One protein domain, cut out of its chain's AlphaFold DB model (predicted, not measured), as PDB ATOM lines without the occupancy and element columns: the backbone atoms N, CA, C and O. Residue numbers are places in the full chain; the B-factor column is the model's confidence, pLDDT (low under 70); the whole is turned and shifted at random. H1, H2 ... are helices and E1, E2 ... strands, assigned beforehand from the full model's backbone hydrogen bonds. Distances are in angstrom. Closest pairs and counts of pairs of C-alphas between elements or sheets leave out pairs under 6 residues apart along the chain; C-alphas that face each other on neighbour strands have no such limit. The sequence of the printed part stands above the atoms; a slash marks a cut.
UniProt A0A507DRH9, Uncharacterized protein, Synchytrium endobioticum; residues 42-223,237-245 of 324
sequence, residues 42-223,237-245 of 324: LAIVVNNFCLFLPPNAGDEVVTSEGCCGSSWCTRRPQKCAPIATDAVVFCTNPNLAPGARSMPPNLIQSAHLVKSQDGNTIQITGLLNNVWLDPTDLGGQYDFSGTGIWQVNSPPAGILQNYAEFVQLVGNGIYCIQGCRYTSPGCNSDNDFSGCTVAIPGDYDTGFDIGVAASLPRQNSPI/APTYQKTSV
ATOM      1  N   LEU A  42     130.211 162.640 156.551       96.88
ATOM      2  CA  LEU A  42     129.830 161.639 155.568       96.88
ATOM      3  C   LEU A  42     128.957 160.574 156.224       96.88
ATOM      4  O   LEU A  42     129.189 160.167 157.363       96.88
ATOM      5  N   ALA A  43     127.987 160.079 155.468       96.25
ATOM      6  CA  ALA A  43     127.143 158.963 155.853       96.25
ATOM      7  C   ALA A  43     127.055 157.979 154.687       96.25
ATOM      8  O   ALA A  43     126.960 158.383 153.527       96.25
ATOM      9  N   ILE A  44     127.083 156.684 154.997       95.62
ATOM     10  CA  ILE A  44     126.948 155.615 154.009       95.62
ATOM     11  C   ILE A  44     125.857 154.654 154.473       95.62
ATOM     12  O   ILE A  44     125.957 154.025 155.527       95.62
ATOM     13  N   VAL A  45     124.826 154.510 153.648       90.94
ATOM     14  CA  VAL A  45     123.786 153.487 153.762       90.94
ATOM     15  C   VAL A  45     123.646 152.762 152.425       90.94
ATOM     16  O   VAL A  45     124.140 153.220 151.404       90.94
ATOM     17  N   VAL A  46     122.964 151.617 152.427       84.19
ATOM     18  CA  VAL A  46     122.936 150.650 151.311       84.19
ATOM     19  C   VAL A  46     122.865 151.291 149.916       84.19
ATOM     20  O   VAL A  46     123.741 151.035 149.105       84.19
ATOM     21  N   ASN A  47     121.858 152.134 149.651       87.50
ATOM     22  CA  ASN A  47     121.661 152.760 148.335       87.50
ATOM     23  C   ASN A  47     121.889 154.276 148.319       87.50
ATOM     24  O   ASN A  47     121.527 154.949 147.359       87.50
ATOM     25  N   ASN A  48     122.379 154.846 149.419       94.69
ATOM     26  CA  ASN A  48     122.604 156.280 149.503       94.69
ATOM     27  C   ASN A  48     123.869 156.557 150.293       94.69
ATOM     28  O   ASN A  48     124.076 156.010 151.371       94.69
ATOM     29  N   PHE A  49     124.693 157.449 149.784       97.25
ATOM     30  CA  PHE A  49     125.956 157.768 150.415       97.25
ATOM     31  C   PHE A  49     126.304 159.226 150.183       97.25
ATOM     32  O   PHE A  49     125.639 159.936 149.419       97.25
ATOM     33  N   CYS A  50     127.351 159.649 150.871       98.00
ATOM     34  CA  CYS A  50     127.891 160.982 150.774       98.00
ATOM     35  C   CYS A  50     129.362 160.953 150.371       98.00
ATOM     36  O   CYS A  50     130.067 159.999 150.693       98.00
ATOM     37  N   LEU A  51     129.810 162.022 149.720       97.75
ATOM     38  CA  LEU A  51     131.206 162.291 149.390       97.75
ATOM     39  C   LEU A  51     131.557 163.729 149.779       97.75
ATOM     40  O   LEU A  51     130.701 164.617 149.743       97.75
ATOM     41  N   PHE A  52     132.821 163.964 150.116       97.75
ATOM     42  CA  PHE A  52     133.383 165.310 150.111       97.75
ATOM     43  C   PHE A  52     133.649 165.748 148.677       97.75
ATOM     44  O   PHE A  52     134.210 164.994 147.890       97.75
ATOM     45  N   LEU A  53     133.252 166.962 148.326       97.25
ATOM     46  CA  LEU A  53     133.605 167.582 147.052       97.25
ATOM     47  C   LEU A  53     133.938 169.052 147.297       97.25
ATOM     48  O   LEU A  53     133.477 169.613 148.305       97.25
ATOM     49  N   PRO A  54     134.662 169.695 146.365       96.25
ATOM     50  CA  PRO A  54     134.811 171.137 146.394       96.25
ATOM     51  C   PRO A  54     133.438 171.827 146.484       96.25
ATOM     52  O   PRO A  54     132.448 171.336 145.919       96.25
ATOM     53  N   PRO A  55     133.334 172.940 147.231       95.56
ATOM     54  CA  PRO A  55     132.052 173.569 147.515       95.56
ATOM     55  C   PRO A  55     131.375 174.144 146.269       95.56
ATOM     56  O   PRO A  55     130.145 174.238 146.268       95.56
ATOM     57  N   ASN A  56     132.123 174.508 145.227       95.75
ATOM     58  CA  ASN A  56     131.565 175.003 143.974       95.75
ATOM     59  C   ASN A  56     132.008 174.121 142.804       95.75
ATOM     60  O   ASN A  56     133.050 173.473 142.852       95.75
ATOM     61  N   ALA A  57     131.189 174.097 141.753       95.50
ATOM     62  CA  ALA A  57     131.554 173.425 140.515       95.50
ATOM     63  C   ALA A  57     132.705 174.176 139.828       95.50
ATOM     64  O   ALA A  57     132.671 175.406 139.753       95.50
ATOM     65  N   GLY A  58     133.675 173.433 139.298       94.62
ATOM     66  CA  GLY A  58     134.878 173.990 138.676       94.62
ATOM     67  C   GLY A  58     135.986 174.357 139.666       94.62
ATOM     68  O   GLY A  58     136.998 174.896 139.240       94.62
ATOM     69  N   ASP A  59     135.815 174.078 140.960       95.19
ATOM     70  CA  ASP A  59     136.908 174.156 141.931       95.19
ATOM     71  C   ASP A  59     137.763 172.872 141.862       95.19
ATOM     72  O   ASP A  59     137.274 171.790 141.515       95.19
ATOM     73  N   GLU A  60     139.038 172.982 142.235       94.31
ATOM     74  CA  GLU A  60     139.967 171.849 142.314       94.31
ATOM     75  C   GLU A  60     139.914 171.176 143.696       94.31
ATOM     76  O   GLU A  60     139.813 171.850 144.731       94.31
ATOM     77  N   VAL A  61     140.094 169.855 143.740       93.56
ATOM     78  CA  VAL A  61     140.191 169.068 144.977       93.56
ATOM     79  C   VAL A  61     141.281 169.629 145.884       93.56
ATOM     80  O   VAL A  61     140.980 169.995 147.019       93.56
ATOM     81  N   VAL A  62     142.495 169.830 145.360       88.94
ATOM     82  CA  VAL A  62     143.662 170.310 146.129       88.94
ATOM     83  C   VAL A  62     143.405 171.632 146.864       88.94
ATOM     84  O   VAL A  62     143.907 171.858 147.965       88.94
ATOM     85  N   THR A  63     142.581 172.518 146.295       88.50
ATOM     86  CA  THR A  63     142.261 173.815 146.917       88.50
ATOM     87  C   THR A  63     141.238 173.707 148.049       88.50
ATOM     88  O   THR A  63     141.178 174.583 148.920       88.50
ATOM     89  N   SER A  64     140.465 172.621 148.065       92.06
ATOM     90  CA  SER A  64     139.373 172.380 149.008       92.06
ATOM     91  C   SER A  64     139.671 171.294 150.046       92.06
ATOM     92  O   SER A  64     138.951 171.202 151.041       92.06
ATOM     93  N   GLU A  65     140.765 170.542 149.889       87.06
ATOM     94  CA  GLU A  65     141.307 169.626 150.903       87.06
ATOM     95  C   GLU A  65     141.475 170.317 152.254       87.06
ATOM     96  O   GLU A  65     141.151 169.752 153.284       87.06
ATOM     97  N   GLY A  66     141.900 171.583 152.267       75.50
ATOM     98  CA  GLY A  66     142.001 172.366 153.495       75.50
ATOM     99  C   GLY A  66     142.983 171.745 154.492       75.50
ATOM    100  O   GLY A  66     142.605 171.028 155.403       75.50
ATOM    101  N   CYS A  67     144.268 172.070 154.394       69.25
ATOM    102  CA  CYS A  67     145.249 171.513 155.321       69.25
ATOM    103  C   CYS A  67     145.545 172.431 156.519       69.25
ATOM    104  O   CYS A  67     145.654 173.657 156.380       69.25
ATOM    105  N   CYS A  68     145.759 171.818 157.689       67.62
ATOM    106  CA  CYS A  68     146.125 172.485 158.929       67.62
ATOM    107  C   CYS A  68     147.363 171.879 159.590       67.62
ATOM    108  O   CYS A  68     147.520 170.668 159.674       67.62
ATOM    109  N   GLY A  69     148.201 172.735 160.174       55.44
ATOM    110  CA  GLY A  69     149.145 172.308 161.208       55.44
ATOM    111  C   GLY A  69     150.474 171.703 160.752       55.44
ATOM    112  O   GLY A  69     151.282 171.372 161.618       55.44
ATOM    113  N   SER A  70     150.758 171.640 159.449       59.59
ATOM    114  CA  SER A  70     152.094 171.323 158.923       59.59
ATOM    115  C   SER A  70     152.808 172.571 158.372       59.59
ATOM    116  O   SER A  70     152.192 173.614 158.146       59.59
ATOM    117  N   SER A  71     154.123 172.478 158.144       60.09
ATOM    118  CA  SER A  71     154.940 173.571 157.587       60.09
ATOM    119  C   SER A  71     154.632 173.901 156.123       60.09
ATOM    120  O   SER A  71     154.948 175.002 155.680       60.09
ATOM    121  N   TRP A  72     154.025 172.969 155.386       62.19
ATOM    122  CA  TRP A  72     153.576 173.158 154.004       62.19
ATOM    123  C   TRP A  72     152.123 173.638 153.911       62.19
ATOM    124  O   TRP A  72     151.660 173.967 152.823       62.19
ATOM    125  N   CYS A  73     151.411 173.721 155.037       65.62
ATOM    126  CA  CYS A  73     150.022 174.154 155.063       65.62
ATOM    127  C   CYS A  73     149.899 175.615 155.488       65.62
ATOM    128  O   CYS A  73     150.428 176.052 156.510       65.62
ATOM    129  N   THR A  74     149.144 176.384 154.704       61.38
ATOM    130  CA  THR A  74     148.948 177.823 154.932       61.38
ATOM    131  C   THR A  74     148.213 178.100 156.251       61.38
ATOM    132  O   THR A  74     148.394 179.160 156.859       61.38
ATOM    133  N   ARG A  75     147.394 177.153 156.738       68.19
ATOM    134  CA  ARG A  75     146.637 177.302 157.989       68.19
ATOM    135  C   ARG A  75     147.422 176.741 159.171       68.19
ATOM    136  O   ARG A  75     147.693 175.547 159.279       68.19
ATOM    137  N   ARG A  76     147.759 177.632 160.104       62.66
ATOM    138  CA  ARG A  76     148.361 177.260 161.392       62.66
ATOM    139  C   ARG A  76     147.374 176.438 162.241       62.66
ATOM    140  O   ARG A  76     146.170 176.653 162.100       62.66
ATOM    141  N   PRO A  77     147.855 175.598 163.180       60.75
ATOM    142  CA  PRO A  77     147.018 174.831 164.114       60.75
ATOM    143  C   PRO A  77     145.878 175.628 164.765       60.75
ATOM    144  O   PRO A  77     144.756 175.156 164.879       60.75
ATOM    145  N   GLN A  78     146.148 176.883 165.141       58.59
ATOM    146  CA  GLN A  78     145.199 177.768 165.826       58.59
ATOM    147  C   GLN A  78     144.148 178.398 164.890       58.59
ATOM    148  O   GLN A  78     143.307 179.168 165.343       58.59
ATOM    149  N   LYS A  79     144.216 178.122 163.581       64.69
ATOM    150  CA  LYS A  79     143.295 178.616 162.543       64.69
ATOM    151  C   LYS A  79     142.688 177.472 161.723       64.69
ATOM    152  O   LYS A  79     142.319 177.685 160.572       64.69
ATOM    153  N   CYS A  80     142.569 176.279 162.304       73.06
ATOM    154  CA  CYS A  80     141.938 175.136 161.643       73.06
ATOM    155  C   CYS A  80     140.406 175.116 161.782       73.06
ATOM    156  O   CYS A  80     139.783 174.094 162.047       73.06
ATOM    157  N   ALA A  81     139.788 176.287 161.662       76.94
ATOM    158  CA  ALA A  81     138.348 176.359 161.488       76.94
ATOM    159  C   ALA A  81     138.025 176.080 160.013       76.94
ATOM    160  O   ALA A  81     138.765 176.570 159.149       76.94
ATOM    161  N   PRO A  82     136.935 175.356 159.708       79.25
ATOM    162  CA  PRO A  82     136.447 175.254 158.344       79.25
ATOM    163  C   PRO A  82     136.214 176.638 157.734       79.25
ATOM    164  O   PRO A  82     135.642 177.518 158.383       79.25
ATOM    165  N   ILE A  83     136.627 176.827 156.486       85.12
ATOM    166  CA  ILE A  83     136.357 178.048 155.718       85.12
ATOM    167  C   ILE A  83     135.543 177.737 154.462       85.12
ATOM    168  O   ILE A  83     135.338 176.582 154.101       85.12
ATOM    169  N   ALA A  84     135.077 178.785 153.783       86.81
ATOM    170  CA  ALA A  84     134.153 178.668 152.656       86.81
ATOM    171  C   ALA A  84     134.696 177.883 151.447       86.81
ATOM    172  O   ALA A  84     133.890 177.404 150.656       86.81
ATOM    173  N   THR A  85     136.020 177.765 151.299       90.19
ATOM    174  CA  THR A  85     136.660 177.010 150.210       90.19
ATOM    175  C   THR A  85     136.890 175.542 150.552       90.19
ATOM    176  O   THR A  85     137.261 174.779 149.671       90.19
ATOM    177  N   ASP A  86     136.700 175.129 151.809       92.06
ATOM    178  CA  ASP A  86     136.900 173.730 152.185       92.06
ATOM    179  C   ASP A  86     135.815 172.847 151.593       92.06
ATOM    180  O   ASP A  86     134.650 173.249 151.504       92.06
ATOM    181  N   ALA A  87     136.185 171.608 151.293       95.25
ATOM    182  CA  ALA A  87     135.263 170.611 150.801       95.25
ATOM    183  C   ALA A  87     134.086 170.434 151.763       95.25
ATOM    184  O   ALA A  87     134.207 170.507 152.995       95.25
ATOM    185  N   VAL A  88     132.915 170.210 151.183       96.31
ATOM    186  CA  VAL A  88     131.656 170.029 151.905       96.31
ATOM    187  C   VAL A  88     131.023 168.717 151.494       96.31
ATOM    188  O   VAL A  88     131.331 168.151 150.446       96.31
ATOM    189  N   VAL A  89     130.133 168.224 152.341       97.62
ATOM    190  CA  VAL A  89     129.452 166.961 152.093       97.62
ATOM    191  C   VAL A  89     128.340 167.123 151.062       97.62
ATOM    192  O   VAL A  89     127.432 167.942 151.230       97.62
ATOM    193  N   PHE A  90     128.371 166.264 150.048       97.81
ATOM    194  CA  PHE A  90     127.296 166.039 149.090       97.81
ATOM    195  C   PHE A  90     126.758 164.623 149.258       97.81
ATOM    196  O   PHE A  90     127.530 163.669 149.230       97.81
ATOM    197  N   CYS A  91     125.446 164.467 149.414       97.81
ATOM    198  CA  CYS A  91     124.806 163.164 149.575       97.81
ATOM    199  C   CYS A  91     123.793 162.906 148.463       97.81
ATOM    200  O   CYS A  91     123.054 163.808 148.062       97.81
ATOM    201  N   THR A  92     123.688 161.654 148.010       96.19
ATOM    202  CA  THR A  92     122.640 161.238 147.054       96.19
ATOM    203  C   THR A  92     121.235 161.420 147.636       96.19
ATOM    204  O   THR A  92     120.267 161.602 146.905       96.19
ATOM    205  N   ASN A  93     121.138 161.423 148.965       95.25
ATOM    206  CA  ASN A  93     120.000 161.914 149.722       95.25
ATOM    207  C   ASN A  93     120.517 162.910 150.780       95.25
ATOM    208  O   ASN A  93     121.194 162.478 151.717       95.25
ATOM    209  N   PRO A  94     120.214 164.218 150.677       94.62
ATOM    210  CA  PRO A  94     120.749 165.240 151.584       94.62
ATOM    211  C   PRO A  94     120.309 165.057 153.044       94.62
ATOM    212  O   PRO A  94     120.954 165.576 153.944       94.62
ATOM    213  N   ASN A  95     119.258 164.273 153.311       94.75
ATOM    214  CA  ASN A  95     118.815 163.981 154.677       94.75
ATOM    215  C   ASN A  95     119.693 162.945 155.400       94.75
ATOM    216  O   ASN A  95     119.452 162.667 156.572       94.75
ATOM    217  N   LEU A  96     120.685 162.350 154.726       94.62
ATOM    218  CA  LEU A  96     121.590 161.385 155.353       94.62
ATOM    219  C   LEU A  96     122.536 162.008 156.376       94.62
ATOM    220  O   LEU A  96     122.933 161.334 157.324       94.62
ATOM    221  N   ALA A  97     122.917 163.266 156.174       94.56
ATOM    222  CA  ALA A  97     123.860 163.944 157.041       94.56
ATOM    223  C   ALA A  97     123.447 165.405 157.262       94.56
ATOM    224  O   ALA A  97     122.993 166.069 156.325       94.56
ATOM    225  N   PRO A  98     123.610 165.943 158.485       94.19
ATOM    226  CA  PRO A  98     123.294 167.336 158.767       94.19
ATOM    227  C   PRO A  98     124.032 168.277 157.813       94.19
ATOM    228  O   PRO A  98     125.234 168.130 157.603       94.19
ATOM    229  N   GLY A  99     123.325 169.258 157.251       94.31
ATOM    230  CA  GLY A  99     123.911 170.275 156.370       94.31
ATOM    231  C   GLY A  99     124.516 169.744 155.067       94.31
ATOM    232  O   GLY A  99     125.227 170.495 154.399       94.31
ATOM    233  N   ALA A 100     124.271 168.481 154.706       96.44
ATOM    234  CA  ALA A 100     124.711 167.948 153.430       96.44
ATOM    235  C   ALA A 100     123.969 168.609 152.268       96.44
ATOM    236  O   ALA A 100     122.766 168.877 152.324       96.44
ATOM    237  N   ARG A 101     124.704 168.847 151.188       96.75
ATOM    238  CA  ARG A 101     124.150 169.314 149.921       96.75
ATOM    239  C   ARG A 101     123.648 168.122 149.112       96.75
ATOM    240  O   ARG A 101     124.117 166.997 149.281       96.75
ATOM    241  N   SER A 102     122.702 168.362 148.212       96.38
ATOM    242  CA  SER A 102     122.287 167.343 147.247       96.38
ATOM    243  C   SER A 102     123.431 167.050 146.285       96.38
ATOM    244  O   SER A 102     123.961 167.981 145.680       96.38
ATOM    245  N   MET A 103     123.778 165.772 146.123       96.06
ATOM    246  CA  MET A 103     124.717 165.309 145.099       96.06
ATOM    247  C   MET A 103     124.318 165.880 143.733       96.06
ATOM    248  O   MET A 103     123.138 165.774 143.372       96.06
ATOM    249  N   PRO A 104     125.252 166.468 142.965       95.06
ATOM    250  CA  PRO A 104     124.949 166.970 141.635       95.06
ATOM    251  C   PRO A 104     124.320 165.866 140.766       95.06
ATOM    252  O   PRO A 104     124.734 164.702 140.856       95.06
ATOM    253  N   PRO A 105     123.293 166.182 139.958       92.62
ATOM    254  CA  PRO A 105     122.642 165.185 139.118       92.62
ATOM    255  C   PRO A 105     123.629 164.528 138.154       92.62
ATOM    256  O   PRO A 105     124.439 165.212 137.531       92.62
ATOM    257  N   ASN A 106     123.526 163.210 137.995       92.56
ATOM    258  CA  ASN A 106     124.383 162.403 137.123       92.56
ATOM    259  C   ASN A 106     125.888 162.532 137.420       92.56
ATOM    260  O   ASN A 106     126.709 162.296 136.531       92.56
ATOM    261  N   LEU A 107     126.262 162.897 138.647       95.38
ATOM    262  CA  LEU A 107     127.658 162.897 139.070       95.38
ATOM    263  C   LEU A 107     128.173 161.466 139.253       95.38
ATOM    264  O   LEU A 107     129.235 161.118 138.755       95.38
ATOM    265  N   ILE A 108     127.404 160.623 139.934       96.69
ATOM    266  CA  ILE A 108     127.706 159.212 140.162       96.69
ATOM    267  C   ILE A 108     127.177 158.401 138.975       96.69
ATOM    268  O   ILE A 108     125.969 158.371 138.724       96.69
ATOM    269  N   GLN A 109     128.079 157.739 138.253       96.69
ATOM    270  CA  GLN A 109     127.761 156.911 137.082       96.69
ATOM    271  C   GLN A 109     127.711 155.418 137.431       96.69
ATOM    272  O   GLN A 109     126.916 154.680 136.852       96.69
ATOM    273  N   SER A 110     128.500 154.992 138.419       97.44
ATOM    274  CA  SER A 110     128.413 153.671 139.044       97.44
ATOM    275  C   SER A 110     128.756 153.740 140.532       97.44
ATOM    276  O   SER A 110     129.347 154.716 141.011       97.44
ATOM    277  N   ALA A 111     128.343 152.725 141.287       97.75
ATOM    278  CA  ALA A 111     128.708 152.585 142.692       97.75
ATOM    279  C   ALA A 111     128.695 151.117 143.118       97.75
ATOM    280  O   ALA A 111     127.674 150.438 143.004       97.75
ATOM    281  N   HIS A 112     129.812 150.671 143.679       97.56
ATOM    282  CA  HIS A 112     130.010 149.314 144.174       97.56
ATOM    283  C   HIS A 112     130.311 149.378 145.670       97.56
ATOM    284  O   HIS A 112     131.439 149.670 146.079       97.56
ATOM    285  N   LEU A 113     129.283 149.182 146.500       97.75
ATOM    286  CA  LEU A 113     129.404 149.280 147.955       97.75
ATOM    287  C   LEU A 113     129.686 147.907 148.556       97.75
ATOM    288  O   LEU A 113     128.841 147.014 148.554       97.75
ATOM    289  N   VAL A 114     130.852 147.764 149.174       97.38
ATOM    290  CA  VAL A 114     131.289 146.508 149.782       97.38
ATOM    291  C   VAL A 114     131.557 146.720 151.261       97.38
ATOM    292  O   VAL A 114     132.204 147.686 151.662       97.38
ATOM    293  N   LYS A 115     131.071 145.801 152.092       96.88
ATOM    294  CA  LYS A 115     131.444 145.716 153.509       96.88
ATOM    295  C   LYS A 115     132.326 144.502 153.740       96.88
ATOM    296  O   LYS A 115     132.145 143.471 153.092       96.88
ATOM    297  N   SER A 116     133.251 144.595 154.683       96.38
ATOM    298  CA  SER A 116     133.925 143.405 155.191       96.38
ATOM    299  C   SER A 116     132.950 142.560 156.017       96.38
ATOM    300  O   SER A 116     132.018 143.081 156.635       96.38
ATOM    301  N   GLN A 117     133.162 141.246 156.045       96.81
ATOM    302  CA  GLN A 117     132.316 140.304 156.780       96.81
ATOM    303  C   GLN A 117     132.269 140.589 158.290       96.81
ATOM    304  O   GLN A 117     131.250 140.346 158.933       96.81
ATOM    305  N   ASP A 118     133.347 141.136 158.849       94.25
ATOM    306  CA  ASP A 118     133.437 141.568 160.248       94.25
ATOM    307  C   ASP A 118     132.810 142.956 160.511       94.25
ATOM    308  O   ASP A 118     132.707 143.383 161.661       94.25
ATOM    309  N   GLY A 119     132.380 143.669 159.462       92.94
ATOM    310  CA  GLY A 119     131.773 144.997 159.544       92.94
ATOM    311  C   GLY A 119     132.730 146.126 159.944       92.94
ATOM    312  O   GLY A 119     132.263 147.219 160.270       92.94
ATOM    313  N   ASN A 120     134.044 145.884 159.945       93.94
ATOM    314  CA  ASN A 120     135.049 146.869 160.353       93.94
ATOM    315  C   ASN A 120     135.463 147.820 159.227       93.94
ATOM    316  O   ASN A 120     135.921 148.927 159.508       93.94
ATOM    317  N   THR A 121     135.261 147.416 157.977       95.25
ATOM    318  CA  THR A 121     135.615 148.211 156.806       95.25
ATOM    319  C   THR A 121     134.414 148.326 155.880       95.25
ATOM    320  O   THR A 121     133.663 147.370 155.667       95.25
ATOM    321  N   ILE A 122     134.235 149.515 155.319       96.94
ATOM    322  CA  ILE A 122     133.321 149.762 154.206       96.94
ATOM    323  C   ILE A 122     134.087 150.420 153.081       96.94
ATOM    324  O   ILE A 122     134.993 151.209 153.329       96.94
ATOM    325  N   GLN A 123     133.704 150.110 151.856       96.31
ATOM    326  CA  GLN A 123     134.278 150.707 150.672       96.31
ATOM    327  C   GLN A 123     133.179 151.017 149.663       96.31
ATOM    328  O   GLN A 123     132.245 150.233 149.509       96.31
ATOM    329  N   ILE A 124     133.307 152.144 148.972       98.06
ATOM    330  CA  ILE A 124     132.570 152.435 147.744       98.06
ATOM    331  C   ILE A 124     133.601 152.781 146.683       98.06
ATOM    332  O   ILE A 124     134.468 153.619 146.921       98.06
ATOM    333  N   THR A 125     133.503 152.148 145.524       98.06
ATOM    334  CA  THR A 125     134.283 152.485 144.330       98.06
ATOM    335  C   THR A 125     133.341 152.654 143.149       98.06
ATOM    336  O   THR A 125     132.256 152.067 143.133       98.06
ATOM    337  N   GLY A 126     133.707 153.494 142.184       97.56
ATOM    338  CA  GLY A 126     132.890 153.657 140.990       97.56
ATOM    339  C   GLY A 126     133.338 154.771 140.057       97.56
ATOM    340  O   GLY A 126     134.337 155.459 140.277       97.56
ATOM    341  N   LEU A 127     132.549 154.929 139.003       97.62
ATOM    342  CA  LEU A 127     132.693 155.924 137.958       97.62
ATOM    343  C   LEU A 127     132.020 157.234 138.375       97.62
ATOM    344  O   LEU A 127     130.896 157.260 138.893       97.62
ATOM    345  N   LEU A 128     132.704 158.330 138.076       94.38
ATOM    346  CA  LEU A 128     132.286 159.700 138.317       94.38
ATOM    347  C   LEU A 128     132.224 160.450 136.984       94.38
ATOM    348  O   LEU A 128     133.139 160.379 136.169       94.38
ATOM    349  N   ASN A 129     131.182 161.239 136.773       92.31
ATOM    350  CA  ASN A 129     131.175 162.233 135.715       92.31
ATOM    351  C   ASN A 129     131.956 163.475 136.170       92.31
ATOM    352  O   ASN A 129     131.557 164.126 137.129       92.31
ATOM    353  N   ASN A 130     133.032 163.858 135.483       83.19
ATOM    354  CA  ASN A 130     133.925 164.928 135.954       83.19
ATOM    355  C   ASN A 130     133.352 166.360 135.831       83.19
ATOM    356  O   ASN A 130     134.095 167.327 135.870       83.19
ATOM    357  N   VAL A 131     132.032 166.516 135.685       84.31
ATOM    358  CA  VAL A 131     131.345 167.811 135.509       84.31
ATOM    359  C   VAL A 131     131.406 168.732 136.728       84.31
ATOM    360  O   VAL A 131     131.040 169.899 136.613       84.31
ATOM    361  N   TRP A 132     131.791 168.214 137.899       93.25
ATOM    362  CA  TRP A 132     131.861 169.014 139.124       93.25
ATOM    363  C   TRP A 132     133.246 169.606 139.389       93.25
ATOM    364  O   TRP A 132     133.331 170.664 140.003       93.25
ATOM    365  N   LEU A 133     134.313 168.944 138.943       93.44
ATOM    366  CA  LEU A 133     135.684 169.407 139.165       93.44
ATOM    367  C   LEU A 133     136.117 170.361 138.048       93.44
ATOM    368  O   LEU A 133     135.517 170.369 136.967       93.44
ATOM    369  N   ASP A 134     137.163 171.152 138.297       93.94
ATOM    370  CA  ASP A 134     137.859 171.844 137.209       93.94
ATOM    371  C   ASP A 134     138.273 170.817 136.127       93.94
ATOM    372  O   ASP A 134     138.773 169.740 136.461       93.94
ATOM    373  N   PRO A 135     138.075 171.092 134.823       90.62
ATOM    374  CA  PRO A 135     138.434 170.149 133.761       90.62
ATOM    375  C   PRO A 135     139.922 169.766 133.711       90.62
ATOM    376  O   PRO A 135     140.267 168.766 133.078       90.62
ATOM    377  N   THR A 136     140.796 170.573 134.314       91.50
ATOM    378  CA  THR A 136     142.241 170.340 134.431       91.50
ATOM    379  C   THR A 136     142.643 169.696 135.756       91.50
ATOM    380  O   THR A 136     143.789 169.265 135.892       91.50
ATOM    381  N   ASP A 137     141.708 169.562 136.700       91.06
ATOM    382  CA  ASP A 137     141.942 168.878 137.964       91.06
ATOM    383  C   ASP A 137     142.084 167.367 137.740       91.06
ATOM    384  O   ASP A 137     141.181 166.678 137.251       91.06
ATOM    385  N   LEU A 138     143.249 166.842 138.116       89.56
ATOM    386  CA  LEU A 138     143.553 165.413 138.053       89.56
ATOM    387  C   LEU A 138     142.993 164.650 139.262       89.56
ATOM    388  O   LEU A 138     142.986 163.416 139.252       89.56
ATOM    389  N   GLY A 139     142.489 165.371 140.264       91.69
ATOM    390  CA  GLY A 139     141.932 164.840 141.492       91.69
ATOM    391  C   GLY A 139     142.800 165.083 142.717       91.69
ATOM    392  O   GLY A 139     143.839 165.736 142.670       91.69
ATOM    393  N   GLY A 140     142.373 164.498 143.831       92.62
ATOM    394  CA  GLY A 140     143.094 164.565 145.101       92.62
ATOM    395  C   GLY A 140     142.469 163.680 146.172       92.62
ATOM    396  O   GLY A 140     141.650 162.804 145.864       92.62
ATOM    397  N   GLN A 141     142.868 163.905 147.423       93.38
ATOM    398  CA  GLN A 141     142.506 163.071 148.562       93.38
ATOM    399  C   GLN A 141     141.883 163.898 149.693       93.38
ATOM    400  O   GLN A 141     142.481 164.818 150.239       93.38
ATOM    401  N   TYR A 142     140.700 163.474 150.124       93.94
ATOM    402  CA  TYR A 142     140.156 163.823 151.429       93.94
ATOM    403  C   TYR A 142     140.369 162.644 152.361       93.94
ATOM    404  O   TYR A 142     140.001 161.513 152.039       93.94
ATOM    405  N   ASP A 143     140.925 162.885 153.530       90.38
ATOM    406  CA  ASP A 143     141.168 161.844 154.504       90.38
ATOM    407  C   ASP A 143     140.957 162.354 155.917       90.38
ATOM    408  O   ASP A 143     141.200 163.510 156.261       90.38
ATOM    409  N   PHE A 144     140.535 161.426 156.756       86.56
ATOM    410  CA  PHE A 144     140.663 161.561 158.185       86.56
ATOM    411  C   PHE A 144     141.548 160.422 158.666       86.56
ATOM    412  O   PHE A 144     141.065 159.343 159.003       86.56
ATOM    413  N   SER A 145     142.859 160.660 158.682       71.62
ATOM    414  CA  SER A 145     143.875 159.722 159.183       71.62
ATOM    415  C   SER A 145     144.287 160.057 160.629       71.62
ATOM    416  O   SER A 145     145.456 159.994 161.032       71.62
ATOM    417  N   GLY A 146     143.289 160.461 161.424       57.62
ATOM    418  CA  GLY A 146     143.391 161.221 162.671       57.62
ATOM    419  C   GLY A 146     144.094 160.585 163.867       57.62
ATOM    420  O   GLY A 146     144.011 161.143 164.960       57.62
ATOM    421  N   THR A 147     144.797 159.461 163.730       49.91
ATOM    422  CA  THR A 147     145.425 158.791 164.887       49.91
ATOM    423  C   THR A 147     146.871 158.332 164.683       49.91
ATOM    424  O   THR A 147     147.465 157.714 165.572       49.91
ATOM    425  N   GLY A 148     147.480 158.694 163.552       51.69
ATOM    426  CA  GLY A 148     148.817 158.239 163.171       51.69
ATOM    427  C   GLY A 148     149.895 159.323 163.050       51.69
ATOM    428  O   GLY A 148     149.932 160.324 163.770       51.69
ATOM    429  N   ILE A 149     150.830 159.077 162.127       49.72
ATOM    430  CA  ILE A 149     152.073 159.841 161.924       49.72
ATOM    431  C   ILE A 149     151.807 161.253 161.377       49.72
ATOM    432  O   ILE A 149     152.503 162.189 161.800       49.72
ATOM    433  N   TRP A 150     150.810 161.393 160.495       57.69
ATOM    434  CA  TRP A 150     150.562 162.594 159.686       57.69
ATOM    435  C   TRP A 150     149.480 163.519 160.238       57.69
ATOM    436  O   TRP A 150     149.622 164.729 160.097       57.69
ATOM    437  N   GLN A 151     148.490 162.975 160.958       66.50
ATOM    438  CA  GLN A 151     147.509 163.765 161.714       66.50
ATOM    439  C   GLN A 151     146.756 164.785 160.862       66.50
ATOM    440  O   GLN A 151     146.563 165.930 161.269       66.50
ATOM    441  N   VAL A 152     146.373 164.373 159.661       70.25
ATOM    442  CA  VAL A 152     145.673 165.238 158.724       70.25
ATOM    443  C   VAL A 152     144.180 164.953 158.837       70.25
ATOM    444  O   VAL A 152     143.754 163.801 158.948       70.25
ATOM    445  N   ASN A 153     143.400 166.030 158.879       80.50
ATOM    446  CA  ASN A 153     141.976 165.979 158.608       80.50
ATOM    447  C   ASN A 153     141.687 166.921 157.444       80.50
ATOM    448  O   ASN A 153     141.835 168.139 157.575       80.50
ATOM    449  N   SER A 154     141.331 166.329 156.315       84.88
ATOM    450  CA  SER A 154     141.089 166.976 155.037       84.88
ATOM    451  C   SER A 154     139.704 166.530 154.551       84.88
ATOM    452  O   SER A 154     139.536 165.366 154.191       84.88
ATOM    453  N   PRO A 155     138.670 167.392 154.569       89.31
ATOM    454  CA  PRO A 155     138.675 168.768 155.055       89.31
ATOM    455  C   PRO A 155     138.648 168.893 156.583       89.31
ATOM    456  O   PRO A 155     138.217 167.967 157.272       89.31
ATOM    457  N   PRO A 156     138.969 170.082 157.136       85.56
ATOM    458  CA  PRO A 156     138.803 170.349 158.556       85.56
ATOM    459  C   PRO A 156     137.369 170.060 159.012       85.56
ATOM    460  O   PRO A 156     136.392 170.403 158.333       85.56
ATOM    461  N   ALA A 157     137.273 169.443 160.184       85.69
ATOM    462  CA  ALA A 157     136.107 168.851 160.833       85.69
ATOM    463  C   ALA A 157     135.483 167.652 160.101       85.69
ATOM    464  O   ALA A 157     134.477 167.127 160.575       85.69
ATOM    465  N   GLY A 158     136.057 167.199 158.984       90.19
ATOM    466  CA  GLY A 158     135.552 166.072 158.214       90.19
ATOM    467  C   GLY A 158     135.559 164.770 159.011       90.19
ATOM    468  O   GLY A 158     136.536 164.458 159.683       90.19
ATOM    469  N   ILE A 159     134.461 164.012 158.949       91.75
ATOM    470  CA  ILE A 159     134.371 162.645 159.486       91.75
ATOM    471  C   ILE A 159     133.531 161.746 158.587       91.75
ATOM    472  O   ILE A 159     132.682 162.223 157.830       91.75
ATOM    473  N   LEU A 160     133.681 160.436 158.776       94.06
ATOM    474  CA  LEU A 160     132.749 159.425 158.295       94.06
ATOM    475  C   LEU A 160     132.017 158.789 159.483       94.06
ATOM    476  O   LEU A 160     132.634 158.232 160.388       94.06
ATOM    477  N   GLN A 161     130.686 158.873 159.493       92.81
ATOM    478  CA  GLN A 161     129.874 158.370 160.601       92.81
ATOM    479  C   GLN A 161     130.139 156.883 160.873       92.81
ATOM    480  O   GLN A 161     129.976 156.048 159.986       92.81
ATOM    481  N   ASN A 162     130.438 156.555 162.135       90.62
ATOM    482  CA  ASN A 162     130.745 155.210 162.649       90.62
ATOM    483  C   ASN A 162     132.122 154.635 162.269       90.62
ATOM    484  O   ASN A 162     132.394 153.480 162.601       90.62
ATOM    485  N   TYR A 163     132.988 155.421 161.628       90.81
ATOM    486  CA  TYR A 163     134.346 155.011 161.276       90.81
ATOM    487  C   TYR A 163     135.359 155.952 161.930       90.81
ATOM    488  O   TYR A 163     135.137 157.159 162.007       90.81
ATOM    489  N   ALA A 164     136.444 155.384 162.454       87.75
ATOM    490  CA  ALA A 164     137.490 156.154 163.119       87.75
ATOM    491  C   ALA A 164     138.398 156.863 162.113       87.75
ATOM    492  O   ALA A 164     138.969 157.895 162.441       87.75
ATOM    493  N   GLU A 165     138.516 156.313 160.905       89.38
ATOM    494  CA  GLU A 165     139.285 156.891 159.810       89.38
ATOM    495  C   GLU A 165     138.537 156.725 158.489       89.38
ATOM    496  O   GLU A 165     137.733 155.798 158.321       89.38
ATOM    497  N   PHE A 166     138.822 157.607 157.537       93.12
ATOM    498  CA  PHE A 166     138.426 157.410 156.148       93.12
ATOM    499  C   PHE A 166     139.500 157.920 155.197       93.12
ATOM    500  O   PHE A 166     140.278 158.808 155.537       93.12
ATOM    501  N   VAL A 167     139.493 157.373 153.989       94.56
ATOM    502  CA  VAL A 167     140.227 157.894 152.836       94.56
ATOM    503  C   VAL A 167     139.244 157.965 151.682       94.56
ATOM    504  O   VAL A 167     138.534 156.996 151.422       94.56
ATOM    505  N   GLN A 168     139.185 159.107 151.014       97.06
ATOM    506  CA  GLN A 168     138.371 159.347 149.837       97.06
ATOM    507  C   GLN A 168     139.236 160.001 148.764       97.06
ATOM    508  O   GLN A 168     139.862 161.022 149.019       97.06
ATOM    509  N   LEU A 169     139.235 159.453 147.553       96.62
ATOM    510  CA  LEU A 169     139.832 160.113 146.398       96.62
ATOM    511  C   LEU A 169     138.755 160.363 145.344       96.62
ATOM    512  O   LEU A 169     137.797 159.595 145.200       96.62
ATOM    513  N   VAL A 170     138.918 161.455 144.609       96.38
ATOM    514  CA  VAL A 170     138.053 161.833 143.492       96.38
ATOM    515  C   VAL A 170     138.918 162.438 142.398       96.38
ATOM    516  O   VAL A 170     139.801 163.234 142.702       96.38
ATOM    517  N   GLY A 171     138.704 162.036 141.147       93.88
ATOM    518  CA  GLY A 171     139.477 162.529 140.008       93.88
ATOM    519  C   GLY A 171     139.493 161.555 138.841       93.88
ATOM    520  O   GLY A 171     139.170 160.376 138.989       93.88
ATOM    521  N   ASN A 172     139.870 162.048 137.661       91.19
ATOM    522  CA  ASN A 172     140.051 161.238 136.452       91.19
ATOM    523  C   ASN A 172     138.854 160.312 136.117       91.19
ATOM    524  O   ASN A 172     139.026 159.159 135.722       91.19
ATOM    525  N   GLY A 173     137.626 160.803 136.320       94.56
ATOM    526  CA  GLY A 173     136.395 160.068 136.007       94.56
ATOM    527  C   GLY A 173     136.053 158.917 136.962       94.56
ATOM    528  O   GLY A 173     135.147 158.136 136.669       94.56
ATOM    529  N   ILE A 174     136.739 158.801 138.103       96.88
ATOM    530  CA  ILE A 174     136.462 157.798 139.136       96.88
ATOM    531  C   ILE A 174     136.455 158.417 140.534       96.88
ATOM    532  O   ILE A 174     136.956 159.519 140.770       96.88
ATOM    533  N   TYR A 175     135.869 157.691 141.476       98.06
ATOM    534  CA  TYR A 175     135.928 158.016 142.893       98.06
ATOM    535  C   TYR A 175     136.011 156.747 143.729       98.06
ATOM    536  O   TYR A 175     135.618 155.653 143.309       98.06
ATOM    537  N   CYS A 176     136.517 156.907 144.941       97.94
ATOM    538  CA  CYS A 176     136.621 155.833 145.901       97.94
ATOM    539  C   CYS A 176     136.590 156.396 147.313       97.94
ATOM    540  O   CYS A 176     137.113 157.475 147.571       97.94
ATOM    541  N   ILE A 177     135.984 155.653 148.229       97.75
ATOM    542  CA  ILE A 177     136.022 155.927 149.659       97.75
ATOM    543  C   ILE A 177     136.148 154.618 150.421       97.75
ATOM    544  O   ILE A 177     135.473 153.643 150.096       97.75
ATOM    545  N   GLN A 178     136.990 154.603 151.444       96.12
ATOM    546  CA  GLN A 178     137.101 153.516 152.401       96.12
ATOM    547  C   GLN A 178     136.973 154.091 153.808       96.12
ATOM    548  O   GLN A 178     137.636 155.067 154.145       96.12
ATOM    549  N   GLY A 179     136.104 153.489 154.615       95.06
ATOM    550  CA  GLY A 179     135.975 153.770 156.038       95.06
ATOM    551  C   GLY A 179     136.564 152.635 156.859       95.06
ATOM    552  O   GLY A 179     136.239 151.473 156.610       95.06
ATOM    553  N   CYS A 180     137.368 152.973 157.866       92.94
ATOM    554  CA  CYS A 180     138.012 152.024 158.770       92.94
ATOM    555  C   CYS A 180     137.538 152.266 160.203       92.94
ATOM    556  O   CYS A 180     137.661 153.360 160.755       92.94
ATOM    557  N   ARG A 181     136.931 151.246 160.816       90.94
ATOM    558  CA  ARG A 181     136.327 151.367 162.152       90.94
ATOM    559  C   ARG A 181     137.367 151.579 163.245       90.94
ATOM    560  O   ARG A 181     137.066 152.193 164.265       90.94
ATOM    561  N   TYR A 182     138.572 151.070 163.024       86.56
ATOM    562  CA  TYR A 182     139.697 151.175 163.938       86.56
ATOM    563  C   TYR A 182     140.872 151.853 163.257       86.56
ATOM    564  O   TYR A 182     141.009 151.819 162.041       86.56
ATOM    565  N   THR A 183     141.744 152.389 164.093       79.56
ATOM    566  CA  THR A 183     142.931 153.180 163.763       79.56
ATOM    567  C   THR A 183     144.195 152.343 163.605       79.56
ATOM    568  O   THR A 183     145.229 152.805 163.138       79.56
ATOM    569  N   SER A 184     144.121 151.075 164.006       78.81
ATOM    570  CA  SER A 184     145.173 150.089 163.817       78.81
ATOM    571  C   SER A 184     144.530 148.810 163.269       78.81
ATOM    572  O   SER A 184     143.752 148.182 163.990       78.81
ATOM    573  N   PRO A 185     144.768 148.446 161.993       75.94
ATOM    574  CA  PRO A 185     145.713 149.064 161.054       75.94
ATOM    575  C   PRO A 185     145.242 150.365 160.364       75.94
ATOM    576  O   PRO A 185     146.018 150.905 159.580       75.94
ATOM    577  N   GLY A 186     144.033 150.874 160.635       83.81
ATOM    578  CA  GLY A 186     143.569 152.140 160.050       83.81
ATOM    579  C   GLY A 186     143.291 152.070 158.548       83.81
ATOM    580  O   GLY A 186     143.378 151.005 157.930       83.81
ATOM    581  N   CYS A 187     142.967 153.215 157.956       88.62
ATOM    582  CA  CYS A 187     142.933 153.386 156.501       88.62
ATOM    583  C   CYS A 187     144.334 153.763 155.970       88.62
ATOM    584  O   CYS A 187     145.228 154.135 156.734       88.62
ATOM    585  N   ASN A 188     144.595 153.613 154.662       86.69
ATOM    586  CA  ASN A 188     145.871 154.038 154.061       86.69
ATOM    587  C   ASN A 188     145.740 155.343 153.287       86.69
ATOM    588  O   ASN A 188     145.258 155.317 152.158       86.69
ATOM    589  N   SER A 189     146.234 156.443 153.850       86.94
ATOM    590  CA  SER A 189     146.325 157.730 153.150       86.94
ATOM    591  C   SER A 189     147.612 157.905 152.327       86.94
ATOM    592  O   SER A 189     147.664 158.789 151.482       86.94
ATOM    593  N   ASP A 190     148.617 157.028 152.454       85.31
ATOM    594  CA  ASP A 190     149.945 157.198 151.829       85.31
ATOM    595  C   ASP A 190     149.962 157.021 150.288       85.31
ATOM    596  O   ASP A 190     151.023 157.109 149.675       85.31
ATOM    597  N   ASN A 191     148.826 156.701 149.655       85.62
ATOM    598  CA  ASN A 191     148.689 156.501 148.201       85.62
ATOM    599  C   ASN A 191     147.918 157.646 147.508       85.62
ATOM    600  O   ASN A 191     147.337 157.445 146.442       85.62
ATOM    601  N   ASP A 192     147.908 158.834 148.109       83.19
ATOM    602  CA  ASP A 192     147.274 160.068 147.623       83.19
ATOM    603  C   ASP A 192     147.545 160.381 146.140       83.19
ATOM    604  O   ASP A 192     146.602 160.570 145.375       83.19
ATOM    605  N   PHE A 193     148.800 160.320 145.688       85.69
ATOM    606  CA  PHE A 193     149.159 160.592 144.284       85.69
ATOM    607  C   PHE A 193     148.930 159.418 143.322       85.69
ATOM    608  O   PHE A 193     149.089 159.571 142.111       85.69
ATOM    609  N   SER A 194     148.598 158.229 143.832       88.62
ATOM    610  CA  SER A 194     148.462 157.025 142.997       88.62
ATOM    611  C   SER A 194     147.052 156.836 142.435       88.62
ATOM    612  O   SER A 194     146.841 155.987 141.569       88.62
ATOM    613  N   GLY A 195     146.086 157.624 142.913       91.12
ATOM    614  CA  GLY A 195     144.695 157.551 142.487       91.12
ATOM    615  C   GLY A 195     143.938 156.346 143.051       91.12
ATOM    616  O   GLY A 195     144.471 155.489 143.762       91.12
ATOM    617  N   CYS A 196     142.649 156.293 142.724       94.75
ATOM    618  CA  CYS A 196     141.702 155.372 143.344       94.75
ATOM    619  C   CYS A 196     142.028 153.888 143.156       94.75
ATOM    620  O   CYS A 196     141.986 153.126 144.118       94.75
ATOM    621  N   THR A 197     142.409 153.475 141.946       92.44
ATOM    622  CA  THR A 197     142.676 152.061 141.630       92.44
ATOM    623  C   THR A 197     143.828 151.473 142.444       92.44
ATOM    624  O   THR A 197     143.839 150.270 142.706       92.44
ATOM    625  N   VAL A 198     144.772 152.314 142.873       91.44
ATOM    626  CA  VAL A 198     145.867 151.921 143.759       91.44
ATOM    627  C   VAL A 198     145.454 152.092 145.215       91.44
ATOM    628  O   VAL A 198     145.515 151.116 145.959       91.44
ATOM    629  N   ALA A 199     145.025 153.289 145.626       91.38
ATOM    630  CA  ALA A 199     144.755 153.607 147.029       91.38
ATOM    631  C   ALA A 199     143.662 152.715 147.639       91.38
ATOM    632  O   ALA A 199     143.790 152.263 148.778       91.38
ATOM    633  N   ILE A 200     142.612 152.436 146.864       95.19
ATOM    634  CA  ILE A 200     141.449 151.651 147.269       95.19
ATOM    635  C   ILE A 200     141.123 150.656 146.138       95.19
ATOM    636  O   ILE A 200     140.313 150.944 145.253       95.19
ATOM    637  N   PRO A 201     141.756 149.469 146.127       93.31
ATOM    638  CA  PRO A 201     141.467 148.431 145.141       93.31
ATOM    639  C   PRO A 201     140.001 148.009 145.217       93.31
ATOM    640  O   PRO A 201     139.496 147.661 146.284       93.31
ATOM    641  N   GLY A 202     139.300 148.024 144.091       95.00
ATOM    642  CA  GLY A 202     137.862 147.799 144.059       95.00
ATOM    643  C   GLY A 202     137.330 147.646 142.651       95.00
ATOM    644  O   GLY A 202     138.083 147.381 141.715       95.00
ATOM    645  N   ASP A 203     136.021 147.811 142.535       96.50
ATOM    646  CA  ASP A 203     135.310 147.757 141.270       96.50
ATOM    647  C   ASP A 203     135.053 149.173 140.743       96.50
ATOM    648  O   ASP A 203     134.454 150.002 141.431       96.50
ATOM    649  N   TYR A 204     135.546 149.442 139.539       96.62
ATOM    650  CA  TYR A 204     135.430 150.725 138.848       96.62
ATOM    651  C   TYR A 204     134.715 150.570 137.500       96.62
ATOM    652  O   TYR A 204     134.849 151.431 136.633       96.62
ATOM    653  N   ASP A 205     133.974 149.479 137.313       95.81
ATOM    654  CA  ASP A 205     133.178 149.245 136.117       95.81
ATOM    655  C   ASP A 205     131.815 149.958 136.202       95.81
ATOM    656  O   ASP A 205     131.516 150.753 137.098       95.81
ATOM    657  N   THR A 206     130.969 149.727 135.200       96.12
ATOM    658  CA  THR A 206     129.593 150.227 135.176       96.12
ATOM    659  C   THR A 206     128.685 149.421 136.098       96.12
ATOM    660  O   THR A 206     128.819 148.202 136.195       96.12
ATOM    661  N   GLY A 207     127.648 150.067 136.633       95.56
ATOM    662  CA  GLY A 207     126.578 149.401 137.370       95.56
ATOM    663  C   GLY A 207     126.438 149.890 138.803       95.56
ATOM    664  O   GLY A 207     127.129 150.794 139.261       95.56
ATOM    665  N   PHE A 208     125.471 149.314 139.499       96.81
ATOM    666  CA  PHE A 208     125.200 149.628 140.891       96.81
ATOM    667  C   PHE A 208     124.978 148.318 141.619       96.81
ATOM    668  O   PHE A 208     124.051 147.567 141.289       96.81
ATOM    669  N   ASP A 209     125.843 148.025 142.580       97.00
ATOM    670  CA  ASP A 209     125.728 146.825 143.385       97.00
ATOM    671  C   ASP A 209     126.251 147.015 144.806       97.00
ATOM    672  O   ASP A 209     126.950 147.970 145.154       97.00
ATOM    673  N   ILE A 210     125.810 146.091 145.649       97.44
ATOM    674  CA  ILE A 210     126.222 145.972 147.034       97.44
ATOM    675  C   ILE A 210     126.770 144.568 147.272       97.44
ATOM    676  O   ILE A 210     126.367 143.604 146.609       97.44
ATOM    677  N   GLY A 211     127.617 144.420 148.283       96.50
ATOM    678  CA  GLY A 211     128.103 143.108 148.671       96.50
ATOM    679  C   GLY A 211     128.820 143.050 150.007       96.50
ATOM    680  O   GLY A 211     129.032 144.049 150.699       96.50
ATOM    681  N   VAL A 212     129.194 141.824 150.360       97.38
ATOM    682  CA  VAL A 212     130.020 141.517 151.525       97.38
ATOM    683  C   VAL A 212     131.216 140.699 151.054       97.38
ATOM    684  O   VAL A 212     131.044 139.638 150.454       97.38
ATOM    685  N   ALA A 213     132.419 141.197 151.321       96.81
ATOM    686  CA  ALA A 213     133.673 140.495 151.073       96.81
ATOM    687  C   ALA A 213     134.172 139.835 152.364       96.81
ATOM    688  O   ALA A 213     133.930 140.341 153.461       96.81
ATOM    689  N   ALA A 214     134.917 138.733 152.242       95.44
ATOM    690  CA  ALA A 214     135.534 138.070 153.398       95.44
ATOM    691  C   ALA A 214     136.440 139.034 154.187       95.44
ATOM    692  O   ALA A 214     136.428 139.051 155.417       95.44
ATOM    693  N   SER A 215     137.177 139.887 153.476       92.25
ATOM    694  CA  SER A 215     137.952 140.989 154.038       92.25
ATOM    695  C   SER A 215     138.052 142.144 153.040       92.25
ATOM    696  O   SER A 215     137.914 141.955 151.831       92.25
ATOM    697  N   LEU A 216     138.297 143.347 153.563       92.81
ATOM    698  CA  LEU A 216     138.650 144.540 152.790       92.81
ATOM    699  C   LEU A 216     139.996 145.060 153.314       92.81
ATOM    700  O   LEU A 216     140.020 145.935 154.184       92.81
ATOM    701  N   PRO A 217     141.114 144.449 152.890       82.75
ATOM    702  CA  PRO A 217     142.430 144.837 153.368       82.75
ATOM    703  C   PRO A 217     142.801 146.255 152.923       82.75
ATOM    704  O   PRO A 217     142.568 146.659 151.785       82.75
ATOM    705  N   ARG A 218     143.432 146.988 153.843       86.06
ATOM    706  CA  ARG A 218     144.100 148.266 153.588       86.06
ATOM    707  C   ARG A 218     145.206 148.061 152.541       86.06
ATOM    708  O   ARG A 218     145.986 147.119 152.668       86.06
ATOM    709  N   GLN A 219     145.322 148.958 151.557       87.62
ATOM    710  CA  GLN A 219     146.435 148.936 150.598       87.62
ATOM    711  C   GLN A 219     147.791 149.093 151.312       87.62
ATOM    712  O   GLN A 219     147.889 149.740 152.358       87.62
ATOM    713  N   ASN A 220     148.858 148.550 150.732       84.38
ATOM    714  CA  ASN A 220     150.222 148.762 151.215       84.38
ATOM    715  C   ASN A 220     150.683 150.211 150.988       84.38
ATOM    716  O   ASN A 220     150.323 150.846 149.999       84.38
ATOM    717  N   SER A 221     151.469 150.756 151.917       80.88
ATOM    718  CA  SER A 221     152.087 152.077 151.736       80.88
ATOM    719  C   SER A 221     153.190 152.004 150.668       80.88
ATOM    720  O   SER A 221     153.863 150.969 150.585       80.88
ATOM    721  N   PRO A 222     153.415 153.064 149.867       73.88
ATOM    722  CA  PRO A 222     154.526 153.104 148.924       73.88
ATOM    723  C   PRO A 222     155.870 152.859 149.615       73.88
ATOM    724  O   PRO A 222     156.084 153.241 150.769       73.88
ATOM    725  N   ILE A 223     156.808 152.236 148.898       67.75
ATOM    726  CA  ILE A 223     158.149 151.966 149.424       67.75
ATOM    727  C   ILE A 223     158.846 153.303 149.703       67.75
ATOM    728  O   ILE A 223     159.138 154.064 148.783       67.75
ATOM    729  N   ALA A 237     141.938 143.825 144.215       92.31
ATOM    730  CA  ALA A 237     140.538 144.150 144.463       92.31
ATOM    731  C   ALA A 237     139.820 142.992 145.194       92.31
ATOM    732  O   ALA A 237     140.062 141.819 144.881       92.31
ATOM    733  N   PRO A 238     138.936 143.294 146.161       93.44
ATOM    734  CA  PRO A 238     138.199 142.277 146.893       93.44
ATOM    735  C   PRO A 238     137.230 141.533 145.972       93.44
ATOM    736  O   PRO A 238     136.562 142.127 145.127       93.44
ATOM    737  N   THR A 239     137.098 140.228 146.187       94.00
ATOM    738  CA  THR A 239     136.070 139.413 145.536       94.00
ATOM    739  C   THR A 239     134.860 139.270 146.453       94.00
ATOM    740  O   THR A 239     134.984 139.053 147.661       94.00
ATOM    741  N   TYR A 240     133.665 139.414 145.887       95.81
ATOM    742  CA  TYR A 240     132.403 139.304 146.613       95.81
ATOM    743  C   TYR A 240     131.260 138.959 145.657       95.81
ATOM    744  O   TYR A 240     131.372 139.109 144.439       95.81
ATOM    745  N   GLN A 241     130.151 138.479 146.215       96.19
ATOM    746  CA  GLN A 241     128.920 138.271 145.456       96.19
ATOM    747  C   GLN A 241     128.196 139.608 145.294       96.19
ATOM    748  O   GLN A 241     127.759 140.202 146.282       96.19
ATOM    749  N   LYS A 242     128.085 140.072 144.049       95.81
ATOM    750  CA  LYS A 242     127.419 141.329 143.697       95.81
ATOM    751  C   LYS A 242     125.905 141.163 143.745       95.81
ATOM    752  O   LYS A 242     125.350 140.286 143.086       95.81
ATOM    753  N   THR A 243     125.233 142.039 144.481       97.00
ATOM    754  CA  THR A 243     123.773 142.177 144.449       97.00
ATOM    755  C   THR A 243     123.430 143.498 143.788       97.00
ATOM    756  O   THR A 243     123.687 144.549 144.367       97.00
ATOM    757  N   SER A 244     122.863 143.457 142.580       96.31
ATOM    758  CA  SER A 244     122.498 144.680 141.862       96.31
ATOM    759  C   SER A 244     121.427 145.472 142.616       96.31
ATOM    760  O   SER A 244     120.467 144.905 143.144       96.31
ATOM    761  N   VAL A 245     121.599 146.790 142.646       95.25
ATOM    762  CA  VAL A 245     120.665 147.753 143.232       95.25
ATOM    763  C   VAL A 245     120.349 148.846 142.208       95.25
ATOM    764  O   VAL A 245     121.140 149.078 141.294       95.25
TER     765      VAL A 245
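Overview. This is residues 42 to 223 and 237 to 245 of the 324 residues of an uncharacterized protein of Synchytrium endobioticum (UniProt A0A507DRH9). There is little regular structure; long loops surround one twisted mixed sheet, E5 E6 E7 E4 E3 E8, with E1 and E2 over one face. Of 191 printed residues, 56 are in two named helices and eight named strands, mostly strand. The whole is compact: radius of gyration of the C-alphas 15.4 A, spans 47 by 37 by 32 A.

Arrangement. E5, residues 140 to 144, E6, 165 to 171, and E7, 174 to 180, form a meander of antiparallel hairpins. E4, 121 to 127, antiparallel to E7, makes the Greek key E4 E5 E6 E7; N 124 and O 177 are 2.9 A apart. E7, H2, 196 to 199, and E8, 208 to 213, form a split strand-helix-strand unit with E4 and E3, 111 to 116, between, its crossover left-handed.

Along the chain. E1, 48 to 53, begins at C-alpha (122.604, 156.280, 149.503); H1 is 61 to 64, E2 88 to 91; E8 ends at (133.673, 140.495, 151.073).

Size, cuts and confidence. Across the cut, C-alphas 223 and 237 are 19.9 A apart; pLDDT is under 70, for instance, at residues 67 to 79.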